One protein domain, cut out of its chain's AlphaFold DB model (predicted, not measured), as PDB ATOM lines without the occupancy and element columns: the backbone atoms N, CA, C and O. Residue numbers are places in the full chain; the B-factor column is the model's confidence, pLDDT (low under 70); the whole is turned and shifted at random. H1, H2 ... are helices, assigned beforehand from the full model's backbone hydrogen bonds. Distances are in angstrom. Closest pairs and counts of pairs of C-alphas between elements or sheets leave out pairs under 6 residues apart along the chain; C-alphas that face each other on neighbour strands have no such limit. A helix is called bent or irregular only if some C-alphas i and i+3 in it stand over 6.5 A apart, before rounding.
ATOM      1  N   HIS A  32      39.311  -2.819   0.786       96.69
ATOM      2  CA  HIS A  32      38.357  -3.886   1.011       96.69
ATOM      3  C   HIS A  32      39.051  -5.018   1.790       96.69
ATOM      4  O   HIS A  32      40.225  -5.299   1.516       96.69
ATOM      5  N   PRO A  33      38.362  -5.712   2.717       98.06
ATOM      6  CA  PRO A  33      38.970  -6.758   3.541       98.06
ATOM      7  C   PRO A  33      39.810  -7.782   2.764       98.06
ATOM      8  O   PRO A  33      40.892  -8.144   3.213       98.06
ATOM      9  N   VAL A  34      39.373  -8.181   1.565       98.38
ATOM     10  CA  VAL A  34      40.119  -9.123   0.705       98.38
ATOM     11  C   VAL A  34      41.442  -8.556   0.165       98.38
ATOM     12  O   VAL A  34      42.412  -9.293   0.007       98.38
ATOM     13  N   ILE A  35      41.508  -7.247  -0.102       98.31
ATOM     14  CA  ILE A  35      42.733  -6.572  -0.554       98.31
ATOM     15  C   ILE A  35      43.669  -6.349   0.625       98.31
ATOM     16  O   ILE A  35      44.875  -6.547   0.492       98.31
ATOM     17  N   LYS A  36      43.117  -6.012   1.796       97.81
ATOM     18  CA  LYS A  36      43.888  -5.961   3.038       97.81
ATOM     19  C   LYS A  36      44.518  -7.322   3.342       97.81
ATOM     20  O   LYS A  36      45.715  -7.378   3.576       97.81
ATOM     21  N   GLU A  37      43.752  -8.405   3.237       98.25
ATOM     22  CA  GLU A  37      44.270  -9.766   3.409       98.25
ATOM     23  C   GLU A  37      45.413 -10.070   2.423       98.25
ATOM     24  O   GLU A  37      46.427 -10.656   2.806       98.25
ATOM     25  N   PHE A  38      45.297  -9.635   1.162       98.25
ATOM     26  CA  PHE A  38      46.370  -9.837   0.188       98.25
ATOM     27  C   PHE A  38      47.619  -9.013   0.535       98.25
ATOM     28  O   PHE A  38      48.736  -9.518   0.458       98.25
ATOM     29  N   SER A  39      47.431  -7.765   0.969       97.75
ATOM     30  CA  SER A  39      48.509  -6.912   1.479       97.75
ATOM     31  C   SER A  39      49.224  -7.559   2.668       97.75
ATOM     32  O   SER A  39      50.452  -7.632   2.692       97.75
ATOM     33  N   ASP A  40      48.468  -8.111   3.619       97.88
ATOM     34  CA  ASP A  40      49.008  -8.785   4.800       97.88
ATOM     35  C   ASP A  40      49.839 -10.018   4.405       97.88
ATOM     36  O   ASP A  40      50.959 -10.180   4.894       97.88
ATOM     37  N   LEU A  41      49.366 -10.831   3.450       98.06
ATOM     38  CA  LEU A  41      50.145 -11.940   2.882       98.06
ATOM     39  C   LEU A  41      51.472 -11.454   2.274       98.06
ATOM     40  O   LEU A  41      52.518 -12.055   2.519       98.06
ATOM     41  N   LEU A  42      51.447 -10.361   1.506       97.12
ATOM     42  CA  LEU A  42      52.642  -9.774   0.886       97.12
ATOM     43  C   LEU A  42      53.614  -9.161   1.904       97.12
ATOM     44  O   LEU A  42      54.788  -8.970   1.589       97.12
ATOM     45  N   ASN A  43      53.152  -8.823   3.104       95.81
ATOM     46  CA  ASN A  43      54.010  -8.324   4.179       95.81
ATOM     47  C   ASN A  43      54.600  -9.461   5.026       95.81
ATOM     48  O   ASN A  43      55.675  -9.296   5.595       95.81
ATOM     49  N   GLN A  44      53.922 -10.609   5.095       97.44
ATOM     50  CA  GLN A  44      54.340 -11.759   5.903       97.44
ATOM     51  C   GLN A  44      55.217 -12.758   5.138       97.44
ATOM     52  O   GLN A  44      56.033 -13.444   5.748       97.44
ATOM     53  N   ASP A  45      55.062 -12.855   3.815       97.56
ATOM     54  CA  ASP A  45      55.779 -13.825   2.988       97.56
ATOM     55  C   ASP A  45      56.691 -13.117   1.962       97.56
ATOM     56  O   ASP A  45      56.213 -12.630   0.929       97.56
ATOM     57  N   PRO A  46      58.017 -13.058   2.209       96.38
ATOM     58  CA  PRO A  46      58.946 -12.340   1.339       96.38
ATOM     59  C   PRO A  46      59.085 -12.976  -0.051       96.38
ATOM     60  O   PRO A  46      59.387 -12.266  -1.009       96.38
ATOM     61  N   ILE A  47      58.838 -14.283  -0.194       94.88
ATOM     62  CA  ILE A  47      58.901 -14.968  -1.493       94.88
ATOM     63  C   ILE A  47      57.683 -14.578  -2.332       94.88
ATOM     64  O   ILE A  47      57.820 -14.213  -3.500       94.88
ATOM     65  N   VAL A  48      56.491 -14.592  -1.728       96.50
ATOM     66  CA  VAL A  48      55.259 -14.132  -2.388       96.50
ATOM     67  C   VAL A  48      55.379 -12.657  -2.773       96.50
ATOM     68  O   VAL A  48      55.070 -12.294  -3.910       96.50
ATOM     69  N   ARG A  49      55.911 -11.818  -1.875       97.56
ATOM     70  CA  ARG A  49      56.193 -10.405  -2.155       97.56
ATOM     71  C   ARG A  49      57.140 -10.226  -3.334       97.56
ATOM     72  O   ARG A  49      56.857  -9.417  -4.212       97.56
ATOM     73  N   MET A  50      58.244 -10.974  -3.357       97.06
ATOM     74  CA  MET A  50      59.233 -10.923  -4.432       97.06
ATOM     75  C   MET A  50      58.591 -11.248  -5.783       97.06
ATOM     76  O   MET A  50      58.811 -10.507  -6.738       97.06
ATOM     77  N   TYR A  51      57.769 -12.301  -5.870       96.19
ATOM     78  CA  TYR A  51      57.095 -12.649  -7.123       96.19
ATOM     79  C   TYR A  51      56.165 -11.539  -7.613       96.19
ATOM     80  O   TYR A  51      56.203 -11.205  -8.796       96.19
ATOM     81  N   VAL A  52      55.367 -10.935  -6.726       96.25
ATOM     82  CA  VAL A  52      54.462  -9.843  -7.117       96.25
ATOM     83  C   VAL A  52      55.240  -8.579  -7.494       96.25
ATOM     84  O   VAL A  52      54.928  -7.972  -8.514       96.25
ATOM     85  N   ALA A  53      56.285  -8.216  -6.741       96.50
ATOM     86  CA  ALA A  53      57.155  -7.083  -7.075       96.50
ATOM     87  C   ALA A  53      57.777  -7.256  -8.466       96.50
ATOM     88  O   ALA A  53      57.621  -6.400  -9.333       96.50
ATOM     89  N   GLN A  54      58.414  -8.404  -8.708       96.44
ATOM     90  CA  GLN A  54      59.063  -8.689  -9.985       96.44
ATOM     91  C   GLN A  54      58.062  -8.759 -11.139       96.44
ATOM     92  O   GLN A  54      58.371  -8.300 -12.232       96.44
ATOM     93  N   MET A  55      56.865  -9.302 -10.913       94.94
ATOM     94  CA  MET A  55      55.801  -9.349 -11.916       94.94
ATOM     95  C   MET A  55      55.370  -7.945 -12.360       94.94
ATOM     96  O   MET A  55      55.140  -7.730 -13.548       94.94
ATOM     97  N   VAL A  56      55.298  -6.987 -11.429       94.19
ATOM     98  CA  VAL A  56      55.016  -5.576 -11.739       94.19
ATOM     99  C   VAL A  56      56.214  -4.912 -12.429       94.19
ATOM    100  O   VAL A  56      56.045  -4.248 -13.451       94.19
ATOM    101  N   ASP A  57      57.434  -5.127 -11.934       94.31
ATOM    102  CA  ASP A  57      58.648  -4.515 -12.492       94.31
ATOM    103  C   ASP A  57      58.977  -4.992 -13.910       94.31
ATOM    104  O   ASP A  57      59.523  -4.233 -14.713       94.31
ATOM    105  N   GLN A  58      58.628  -6.238 -14.233       94.44
ATOM    106  CA  GLN A  58      58.851  -6.852 -15.543       94.44
ATOM    107  C   GLN A  58      57.822  -6.429 -16.600       94.44
ATOM    108  O   GLN A  58      57.949  -6.836 -17.759       94.44
ATOM    109  N   LEU A  59      56.821  -5.613 -16.249       89.56
ATOM    110  CA  LEU A  59      55.910  -5.050 -17.241       89.56
ATOM    111  C   LEU A  59      56.695  -4.203 -18.260       89.56
ATOM    112  O   LEU A  59      57.468  -3.318 -17.877       89.56
ATOM    113  N   PRO A  60      56.506  -4.428 -19.574       83.31
ATOM    114  CA  PRO A  60      57.201  -3.648 -20.586       83.31
ATOM    115  C   PRO A  60      56.799  -2.174 -20.477       83.31
ATOM    116  O   PRO A  60      55.632  -1.867 -20.256       83.31
ATOM    117  N   LYS A  61      57.747  -1.248 -20.690       79.00
ATOM    118  CA  LYS A  61      57.538   0.206 -20.504       79.00
ATOM    119  C   LYS A  61      56.287   0.747 -21.205       79.00
ATOM    120  O   LYS A  61      55.606   1.604 -20.657       79.00
ATOM    121  N   LYS A  62      55.976   0.223 -22.396       71.38
ATOM    122  CA  LYS A  62      54.794   0.598 -23.190       71.38
ATOM    123  C   LYS A  62      53.462   0.242 -22.504       71.38
ATOM    124  O   LYS A  62      52.464   0.894 -22.770       71.38
ATOM    125  N   ASN A  63      53.474  -0.742 -21.605       66.25
ATOM    126  CA  ASN A  63      52.315  -1.252 -20.876       66.25
ATOM    127  C   ASN A  63      52.517  -1.148 -19.352       66.25
ATOM    128  O   ASN A  63      51.952  -1.947 -18.611       66.25
ATOM    129  N   LYS A  64      53.349  -0.216 -18.857       74.81
ATOM    130  CA  LYS A  64      53.559  -0.030 -17.412       74.81
ATOM    131  C   LYS A  64      52.410   0.789 -16.810       74.81
ATOM    132  O   LYS A  64      52.599   1.913 -16.356       74.81
ATOM    133  N   ASN A  65      51.206   0.219 -16.851       81.75
ATOM    134  CA  ASN A  65      49.996   0.743 -16.211       81.75
ATOM    135  C   ASN A  65      49.967   0.492 -14.693       81.75
ATOM    136  O   ASN A  65      49.079   0.997 -14.014       81.75
ATOM    137  N   VAL A  66      50.937  -0.262 -14.168       90.38
ATOM    138  CA  VAL A  66      51.110  -0.531 -12.739       90.38
ATOM    139  C   VAL A  66      52.534  -0.174 -12.329       90.38
ATOM    140  O   VAL A  66      53.505  -0.655 -12.919       90.38
ATOM    141  N   LYS A  67      52.658   0.719 -11.346       90.56
ATOM    142  CA  LYS A  67      53.935   1.308 -10.920       90.56
ATOM    143  C   LYS A  67      54.688   0.417  -9.940       90.56
ATOM    144  O   LYS A  67      55.887   0.215 -10.120       90.56
ATOM    145  N   ASP A  68      53.982  -0.084  -8.930       92.81
ATOM    146  CA  ASP A  68      54.506  -0.880  -7.820       92.81
ATOM    147  C   ASP A  68      53.398  -1.752  -7.181       92.81
ATOM    148  O   ASP A  68      52.262  -1.798  -7.661       92.81
ATOM    149  N   ILE A  69      53.725  -2.464  -6.094       94.69
ATOM    150  CA  ILE A  69      52.774  -3.320  -5.360       94.69
ATOM    151  C   ILE A  69      51.580  -2.526  -4.804       94.69
ATOM    152  O   ILE A  69      50.460  -3.033  -4.804       94.69
ATOM    153  N   ASN A  70      51.793  -1.306  -4.311       93.88
ATOM    154  CA  ASN A  70      50.720  -0.520  -3.701       93.88
ATOM    155  C   ASN A  70      49.741  -0.021  -4.764       93.88
ATOM    156  O   ASN A  70      48.529  -0.047  -4.544       93.88
ATOM    157  N   ASP A  71      50.256   0.381  -5.925       94.19
ATOM    158  CA  ASP A  71      49.448   0.714  -7.095       94.19
ATOM    159  C   ASP A  71      48.657  -0.514  -7.577       94.19
ATOM    160  O   ASP A  71      47.446  -0.435  -7.774       94.19
ATOM    161  N   PHE A  72      49.292  -1.693  -7.634       95.19
ATOM    162  CA  PHE A  72      48.608  -2.947  -7.968       95.19
ATOM    163  C   PHE A  72      47.433  -3.251  -7.024       95.19
ATOM    164  O   PHE A  72      46.318  -3.511  -7.482       95.19
ATOM    165  N   LEU A  73      47.657  -3.192  -5.707       96.56
ATOM    166  CA  LEU A  73      46.611  -3.420  -4.704       96.56
ATOM    167  C   LEU A  73      45.506  -2.359  -4.776       96.56
ATOM    168  O   LEU A  73      44.329  -2.687  -4.625       96.56
ATOM    169  N   SER A  74      45.863  -1.104  -5.055       95.44
ATOM    170  CA  SER A  74      44.900  -0.009  -5.206       95.44
ATOM    171  C   SER A  74      44.009  -0.198  -6.433       95.44
ATOM    172  O   SER A  74      42.793  -0.043  -6.330       95.44
ATOM    173  N   GLN A  75      44.579  -0.602  -7.571       95.38
ATOM    174  CA  GLN A  75      43.809  -0.907  -8.779       95.38
ATOM    175  C   GLN A  75      42.908  -2.130  -8.576       95.38
ATOM    176  O   GLN A  75      41.731  -2.083  -8.930       95.38
ATOM    177  N   LEU A  76      43.396  -3.192  -7.918       96.44
ATOM    178  CA  LEU A  76      42.543  -4.318  -7.517       96.44
ATOM    179  C   LEU A  76      41.372  -3.858  -6.641       96.44
ATOM    180  O   LEU A  76      40.243  -4.286  -6.867       96.44
ATOM    181  N   ASN A  77      41.618  -2.966  -5.678       97.50
ATOM    182  CA  ASN A  77      40.580  -2.426  -4.805       97.50
ATOM    183  C   ASN A  77      39.504  -1.649  -5.573       97.50
ATOM    184  O   ASN A  77      38.321  -1.829  -5.302       97.50
ATOM    185  N   GLN A  78      39.898  -0.825  -6.549       96.12
ATOM    186  CA  GLN A  78      38.955  -0.107  -7.415       96.12
ATOM    187  C   GLN A  78      38.130  -1.066  -8.288       96.12
ATOM    188  O   GLN A  78      36.926  -0.873  -8.480       96.12
ATOM    189  N   ILE A  79      38.756  -2.132  -8.796       96.06
ATOM    190  CA  ILE A  79      38.088  -3.126  -9.647       96.06
ATOM    191  C   ILE A  79      36.960  -3.844  -8.903       96.06
ATOM    192  O   ILE A  79      35.939  -4.128  -9.522       96.06
ATOM    193  N   LEU A  80      37.086  -4.074  -7.589       97.12
ATOM    194  CA  LEU A  80      36.055  -4.763  -6.798       97.12
ATOM    195  C   LEU A  80      34.663  -4.123  -6.889       97.12
ATOM    196  O   LEU A  80      33.676  -4.811  -6.642       97.12
ATOM    197  N   THR A  81      34.573  -2.848  -7.270       96.44
ATOM    198  CA  THR A  81      33.314  -2.116  -7.462       96.44
ATOM    199  C   THR A  81      33.150  -1.566  -8.882       96.44
ATOM    200  O   THR A  81      32.398  -0.616  -9.090       96.44
ATOM    201  N   THR A  82      33.863  -2.124  -9.864       96.38
ATOM    202  CA  THR A  82      33.814  -1.679 -11.264       96.38
ATOM    203  C   THR A  82      33.176  -2.752 -12.143       96.38
ATOM    204  O   THR A  82      33.699  -3.863 -12.261       96.38
ATOM    205  N   ALA A  83      32.049  -2.423 -12.777       95.94
ATOM    206  CA  ALA A  83      31.410  -3.269 -13.778       95.94
ATOM    207  C   ALA A  83      32.007  -2.995 -15.175       95.94
ATOM    208  O   ALA A  83      32.319  -1.839 -15.482       95.94
ATOM    209  N   PRO A  84      32.185  -4.020 -16.028       94.56
ATOM    210  CA  PRO A  84      32.664  -3.830 -17.395       94.56
ATOM    211  C   PRO A  84      31.730  -2.942 -18.227       94.56
ATOM    212  O   PRO A  84      30.523  -3.175 -18.292       94.56
ATOM    213  N   LYS A  85      32.304  -1.937 -18.887       93.06
ATOM    214  CA  LYS A  85      31.625  -1.032 -19.824       93.06
ATOM    215  C   LYS A  85      31.777  -1.523 -21.263       93.06
ATOM    216  O   LYS A  85      32.684  -2.304 -21.548       93.06
ATOM    217  N   PHE A  86      30.912  -1.050 -22.154       92.00
ATOM    218  CA  PHE A  86      31.037  -1.334 -23.578       92.00
ATOM    219  C   PHE A  86      32.228  -0.567 -24.183       92.00
ATOM    220  O   PHE A  86      32.445   0.604 -23.873       92.00
ATOM    221  N   SER A  87      32.995  -1.237 -25.047       85.38
ATOM    222  CA  SER A  87      34.110  -0.664 -25.812       85.38
ATOM    223  C   SER A  87      34.145  -1.310 -27.198       85.38
ATOM    224  O   SER A  87      34.204  -2.537 -27.318       85.38
ATOM    225  N   LYS A  88      34.077  -0.505 -28.266       72.56
ATOM    226  CA  LYS A  88      34.060  -1.017 -29.644       72.56
ATOM    227  C   LYS A  88      35.447  -1.519 -30.049       72.56
ATOM    228  O   LYS A  88      36.416  -0.770 -30.021       72.56
ATOM    229  N   GLY A  89      35.522  -2.749 -30.560       62.34
ATOM    230  CA  GLY A  89      36.731  -3.273 -31.210       62.34
ATOM    231  C   GLY A  89      37.781  -3.843 -30.258       62.34
ATOM    232  O   GLY A  89      38.814  -4.321 -30.714       62.34
ATOM    233  N   GLU A  90      37.510  -3.861 -28.958       57.03
ATOM    234  CA  GLU A  90      38.289  -4.619 -27.988       57.03
ATOM    235  C   GLU A  90      37.552  -5.930 -27.718       57.03
ATOM    236  O   GLU A  90      36.348  -5.931 -27.464       57.03
ATOM    237  N   VAL A  91      38.248  -7.068 -27.806       54.53
ATOM    238  CA  VAL A  91      37.707  -8.335 -27.291       54.53
ATOM    239  C   VAL A  91      37.385  -8.083 -25.829       54.53
ATOM    240  O   VAL A  91      38.332  -7.836 -25.102       54.53
ATOM    241  N   GLU A  92      36.107  -8.099 -25.435       57.72
ATOM    242  CA  GLU A  92      35.596  -7.662 -24.123       57.72
ATOM    243  C   GLU A  92      36.588  -7.929 -22.973       57.72
ATOM    244  O   GLU A  92      36.608  -9.001 -22.357       57.72
ATOM    245  N   VAL A  93      37.469  -6.958 -22.702       68.56
ATOM    246  CA  VAL A  93      38.490  -7.099 -21.670       68.56
ATOM    247  C   VAL A  93      37.863  -6.584 -20.394       68.56
ATOM    248  O   VAL A  93      37.658  -5.386 -20.213       68.56
ATOM    249  N   THR A  94      37.549  -7.494 -19.479       86.31
ATOM    250  CA  THR A  94      37.090  -7.063 -18.161       86.31
ATOM    251  C   THR A  94      38.185  -6.261 -17.439       86.31
ATOM    252  O   THR A  94      39.371  -6.524 -17.664       86.31
ATOM    253  N   PRO A  95      37.842  -5.326 -16.530       91.00
ATOM    254  CA  PRO A  95      38.833  -4.534 -15.795       91.00
ATOM    255  C   PRO A  95      39.915  -5.385 -15.116       91.00
ATOM    256  O   PRO A  95      41.094  -5.037 -15.147       91.00
ATOM    257  N   LEU A  96      39.531  -6.544 -14.568       91.06
ATOM    258  CA  LEU A  96      40.469  -7.477 -13.951       91.06
ATOM    259  C   LEU A  96      41.386  -8.150 -14.979       91.06
ATOM    260  O   LEU A  96      42.597  -8.205 -14.771       91.06
ATOM    261  N   SER A  97      40.841  -8.624 -16.105       88.25
ATOM    262  CA  SER A  97      41.654  -9.181 -17.194       88.25
ATOM    263  C   SER A  97      42.639  -8.147 -17.743       88.25
ATOM    264  O   SER A  97      43.795  -8.486 -17.994       88.25
ATOM    265  N   ASN A  98      42.212  -6.886 -17.871       86.81
ATOM    266  CA  ASN A  98      43.050  -5.791 -18.359       86.81
ATOM    267  C   ASN A  98      44.227  -5.503 -17.416       86.81
ATOM    268  O   ASN A  98      45.343  -5.247 -17.865       86.81
ATOM    269  N   LEU A  99      43.998  -5.585 -16.104       90.12
ATOM    270  CA  LEU A  99      45.055  -5.420 -15.112       90.12
ATOM    271  C   LEU A  99      46.069  -6.576 -15.156       90.12
ATOM    272  O   LEU A  99      47.277  -6.354 -15.090       90.12
ATOM    273  N   LEU A 100      45.585  -7.817 -15.264       90.62
ATOM    274  CA  LEU A 100      46.421  -9.006 -15.081       90.62
ATOM    275  C   LEU A 100      47.105  -9.494 -16.363       90.62
ATOM    276  O   LEU A 100      48.147 -10.140 -16.272       90.62
ATOM    277  N   VAL A 101      46.576  -9.197 -17.554       86.19
ATOM    278  CA  VAL A 101      47.090  -9.762 -18.817       86.19
ATOM    279  C   VAL A 101      48.581  -9.505 -19.028       86.19
ATOM    280  O   VAL A 101      49.326 -10.424 -19.373       86.19
ATOM    281  N   GLY A 102      49.040  -8.268 -18.822       86.25
ATOM    282  CA  GLY A 102      50.448  -7.919 -19.001       86.25
ATOM    283  C   GLY A 102      51.325  -8.695 -18.025       86.25
ATOM    284  O   GLY A 102      52.327  -9.292 -18.414       86.25
ATOM    285  N   MET A 103      50.875  -8.765 -16.774       90.31
ATOM    286  CA  MET A 103      51.559  -9.447 -15.683       90.31
ATOM    287  C   MET A 103      51.672 -10.952 -15.925       90.31
ATOM    288  O   MET A 103      52.746 -11.518 -15.729       90.31
ATOM    289  N   MET A 104      50.611 -11.596 -16.422       89.12
ATOM    290  CA  MET A 104      50.586 -13.032 -16.733       89.12
ATOM    291  C   MET A 104      51.616 -13.439 -17.790       89.12
ATOM    292  O   MET A 104      52.022 -14.600 -17.830       89.12
ATOM    293  N   ASN A 105      52.039 -12.502 -18.639       87.38
ATOM    294  CA  ASN A 105      53.039 -12.738 -19.677       87.38
ATOM    295  C   ASN A 105      54.484 -12.471 -19.212       87.38
ATOM    296  O   ASN A 105      55.413 -12.664 -19.995       87.38
ATOM    297  N   THR A 106      54.703 -12.048 -17.963       91.69
ATOM    298  CA  THR A 106      56.055 -11.868 -17.408       91.69
ATOM    299  C   THR A 106      56.612 -13.190 -16.854       91.69
ATOM    300  O   THR A 106      55.837 -14.020 -16.366       91.69
ATOM    301  N   PRO A 107      57.943 -13.409 -16.865       93.50
ATOM    302  CA  PRO A 107      58.558 -14.565 -16.208       93.50
ATOM    303  C   PRO A 107      58.154 -14.712 -14.734       93.50
ATOM    304  O   PRO A 107      57.776 -15.797 -14.299       93.50
ATOM    305  N   ALA A 108      58.170 -13.619 -13.964       94.56
ATOM    306  CA  ALA A 108      57.748 -13.636 -12.568       94.56
ATOM    307  C   ALA A 108      56.245 -13.895 -12.426       94.56
ATOM    308  O   ALA A 108      55.848 -14.661 -11.554       94.56
ATOM    309  N   GLY A 109      55.413 -13.340 -13.310       93.38
ATOM    310  CA  GLY A 109      53.979 -13.614 -13.341       93.38
ATOM    311  C   GLY A 109      53.659 -15.081 -13.601       93.38
ATOM    312  O   GLY A 109      52.812 -15.649 -12.913       93.38
ATOM    313  N   PHE A 110      54.387 -15.744 -14.507       91.12
ATOM    314  CA  PHE A 110      54.250 -17.187 -14.722       91.12
ATOM    315  C   PHE A 110      54.423 -17.982 -13.418       91.12
ATOM    316  O   PHE A 110      53.656 -18.909 -13.158       91.12
ATOM    317  N   HIS A 111      55.385 -17.603 -12.574       92.00
ATOM    318  CA  HIS A 111      55.569 -18.212 -11.255       92.00
ATOM    319  C   HIS A 111      54.510 -17.754 -10.244       92.00
ATOM    320  O   HIS A 111      53.950 -18.587  -9.530       92.00
ATOM    321  N   ALA A 112      54.185 -16.460 -10.218       94.69
ATOM    322  CA  ALA A 112      53.229 -15.866  -9.290       94.69
ATOM    323  C   ALA A 112      51.841 -16.515  -9.407       94.69
ATOM    324  O   ALA A 112      51.291 -16.984  -8.415       94.69
ATOM    325  N   PHE A 113      51.297 -16.638 -10.620       93.62
ATOM    326  CA  PHE A 113      49.958 -17.202 -10.837       93.62
ATOM    327  C   PHE A 113      49.872 -18.723 -10.617       93.62
ATOM    328  O   PHE A 113      48.769 -19.269 -10.546       93.62
ATOM    329  N   ARG A 114      51.018 -19.406 -10.479       93.00
ATOM    330  CA  ARG A 114      51.124 -20.835 -10.127       93.00
ATOM    331  C   ARG A 114      51.397 -21.061  -8.639       93.00
ATOM    332  O   ARG A 114      51.313 -22.195  -8.180       93.00
ATOM    333  N   ASN A 115      51.725 -20.013  -7.887       96.56
ATOM    334  CA  ASN A 115      51.898 -20.100  -6.445       96.56
ATOM    335  C   ASN A 115      50.531 -20.270  -5.765       96.56
ATOM    336  O   ASN A 115      49.625 -19.464  -5.971       96.56
ATOM    337  N   GLU A 116      50.387 -21.295  -4.925       97.62
ATOM    338  CA  GLU A 116      49.108 -21.644  -4.293       97.62
ATOM    339  C   GLU A 116      48.537 -20.518  -3.417       97.62
ATOM    340  O   GLU A 116      47.328 -20.277  -3.435       97.62
ATOM    341  N   LYS A 117      49.392 -19.779  -2.696       98.00
ATOM    342  CA  LYS A 117      48.959 -18.676  -1.824       98.00
ATOM    343  C   LYS A 117      48.423 -17.504  -2.646       98.00
ATOM    344  O   LYS A 117      47.347 -16.988  -2.348       98.00
ATOM    345  N   ILE A 118      49.129 -17.132  -3.717       96.31
ATOM    346  CA  ILE A 118      48.679 -16.087  -4.649       96.31
ATOM    347  C   ILE A 118      47.387 -16.528  -5.343       96.31
ATOM    348  O   ILE A 118      46.422 -15.770  -5.370       96.31
ATOM    349  N   ASN A 119      47.320 -17.762  -5.849       95.94
ATOM    350  CA  ASN A 119      46.129 -18.280  -6.522       95.94
ATOM    351  C   ASN A 119      44.895 -18.280  -5.599       95.94
ATOM    352  O   ASN A 119      43.806 -17.887  -6.021       95.94
ATOM    353  N   SER A 120      45.078 -18.642  -4.325       97.88
ATOM    354  CA  SER A 120      44.030 -18.563  -3.303       97.88
ATOM    355  C   SER A 120      43.523 -17.130  -3.110       97.88
ATOM    356  O   SER A 120      42.311 -16.901  -3.119       97.88
ATOM    357  N   MET A 121      44.422 -16.139  -3.041       98.12
ATOM    358  CA  MET A 121      44.019 -14.730  -2.958       98.12
ATOM    359  C   MET A 121      43.296 -14.245  -4.215       98.12
ATOM    360  O   MET A 121      42.242 -13.622  -4.101       98.12
ATOM    361  N   ILE A 122      43.784 -14.593  -5.410       96.25
ATOM    362  CA  ILE A 122      43.108 -14.256  -6.672       96.25
ATOM    363  C   ILE A 122      41.694 -14.855  -6.712       96.25
ATOM    364  O   ILE A 122      40.755 -14.170  -7.115       96.25
ATOM    365  N   ARG A 123      41.490 -16.085  -6.219       97.44
ATOM    366  CA  ARG A 123      40.152 -16.691  -6.099       97.44
ATOM    367  C   ARG A 123      39.233 -15.891  -5.174       97.44
ATOM    368  O   ARG A 123      38.070 -15.685  -5.514       97.44
ATOM    369  N   LYS A 124      39.725 -15.446  -4.014       98.50
ATOM    370  CA  LYS A 124      38.935 -14.625  -3.080       98.50
ATOM    371  C   LYS A 124      38.560 -13.272  -3.688       98.50
ATOM    372  O   LYS A 124      37.418 -12.837  -3.551       98.50
ATOM    373  N   ILE A 125      39.497 -12.641  -4.395       98.19
ATOM    374  CA  ILE A 125      39.276 -11.382  -5.117       98.19
ATOM    375  C   ILE A 125      38.210 -11.572  -6.202       98.19
ATOM    376  O   ILE A 125      37.239 -10.823  -6.233       98.19
ATOM    377  N   LEU A 126      38.334 -12.618  -7.029       97.12
ATOM    378  CA  LEU A 126      37.348 -12.968  -8.056       97.12
ATOM    379  C   LEU A 126      35.958 -13.211  -7.467       97.12
ATOM    380  O   LEU A 126      34.972 -12.736  -8.022       97.12
ATOM    381  N   LYS A 127      35.870 -13.919  -6.334       98.38
ATOM    382  CA  LYS A 127      34.598 -14.146  -5.643       98.38
ATOM    383  C   LYS A 127      33.974 -12.827  -5.177       98.38
ATOM    384  O   LYS A 127      32.806 -12.590  -5.451       98.38
ATOM    385  N   THR A 128      34.767 -11.968  -4.539       98.50
ATOM    386  CA  THR A 128      34.317 -10.654  -4.045       98.50
ATOM    387  C   THR A 128      33.812  -9.772  -5.189       98.50
ATOM    388  O   THR A 128      32.735  -9.190  -5.113       98.50
ATOM    389  N   TRP A 129      34.566  -9.697  -6.285       98.38
ATOM    390  CA  TRP A 129      34.152  -8.938  -7.463       98.38
ATOM    391  C   TRP A 129      32.911  -9.552  -8.130       98.38
ATOM    392  O   TRP A 129      31.996  -8.833  -8.519       98.38
ATOM    393  N   GLY A 130      32.818 -10.884  -8.180       97.88
ATOM    394  CA  GLY A 130      31.635 -11.597  -8.661       97.88
ATOM    395  C   GLY A 130      30.376 -11.320  -7.830       97.88
ATOM    396  O   GLY A 130      29.297 -11.188  -8.398       97.88
ATOM    397  N   GLU A 131      30.498 -11.177  -6.508       98.56
ATOM    398  CA  GLU A 131      29.395 -10.756  -5.628       98.56
ATOM    399  C   GLU A 131      28.909  -9.342  -5.979       98.56
ATOM    400  O   GLU A 131      27.704  -9.122  -6.099       98.56
ATOM    401  N   PHE A 132      29.826  -8.405  -6.240       98.56
ATOM    402  CA  PHE A 132      29.473  -7.078  -6.748       98.56
ATOM    403  C   PHE A 132      28.757  -7.149  -8.111       98.56
ATOM    404  O   PHE A 132      27.701  -6.535  -8.277       98.56
ATOM    405  N   LEU A 133      29.268  -7.937  -9.063       98.31
ATOM    406  CA  LEU A 133      28.670  -8.118 -10.397       98.31
ATOM    407  C   LEU A 133      27.332  -8.883 -10.389       98.31
ATOM    408  O   LEU A 133      26.590  -8.842 -11.371       98.31
ATOM    409  N   ASN A 134      27.004  -9.562  -9.288       98.50
ATOM    410  CA  ASN A 134      25.699 -10.178  -9.027       98.50
ATOM    411  C   ASN A 134      24.716  -9.233  -8.312       98.50
ATOM    412  O   ASN A 134      23.606  -9.645  -7.989       98.50
ATOM    413  N   SER A 135      25.103  -7.982  -8.051       98.50
ATOM    414  CA  SER A 135      24.265  -7.004  -7.352       98.50
ATOM    415  C   SER A 135      23.734  -5.917  -8.283       98.50
ATOM    416  O   SER A 135      24.373  -5.572  -9.282       98.50
TER     417      SER A 135
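What this domain is: This is residues 32 to 135 of the 226 residues of the protein "PSDC domain-containing protein" of Desulfobacteraceae bacterium (UniProt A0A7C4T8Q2). The longest helix, H6, runs roughly along one direction with H1, H3 and H4, while H2 crosses one end of this group and short H5 packs on H2. You see 104 residues with six named helices, H1 to H6 in chain order, and no named strand: all helix. The whole is compact, radius of gyration of the C-alphas 13.6 A, spanning 39 by 32 by 21 A.

Where its parts are: Find C-alpha 116 at (49.108, -21.644, -4.293); H6 runs 25.3 A to C-alpha 133 at (28.670, -8.118, -10.397). H1 is residues 33 to 44, H2 46 to 57, H3 69 to 79, H4 95 to 104, H5 107 to 112. H4 is irregular: C-alphas 99 and 102 are 7.1 A apart.

How they stand to each other: H6 residues 121 to 128 touch H1 residues 34 to 38, closest C-alphas Met 121 and Phe 38, 6.3 A, at a shallow tilt of 16 degrees, opposite ways. H3 touches H1 residues 35 to 39 (closest C-alphas Asn 77 and Ile 35, 6.3 A). H3 and H4 form a helical hairpin, closest C-alphas Ile 79 and Pro 95, 6.4 A. H2 touches H5, closest C-alphas Met 55 and Ala 108, 4.8 A. Each O i to N i+4 pair is within hydrogen-bond range except in H4, 4 of 6.

The domain as a whole: The printed part has no cut; the links H2 to H3 and H3 to H4 are long. Residues 63 and 89 to 93 have pLDDT under 70.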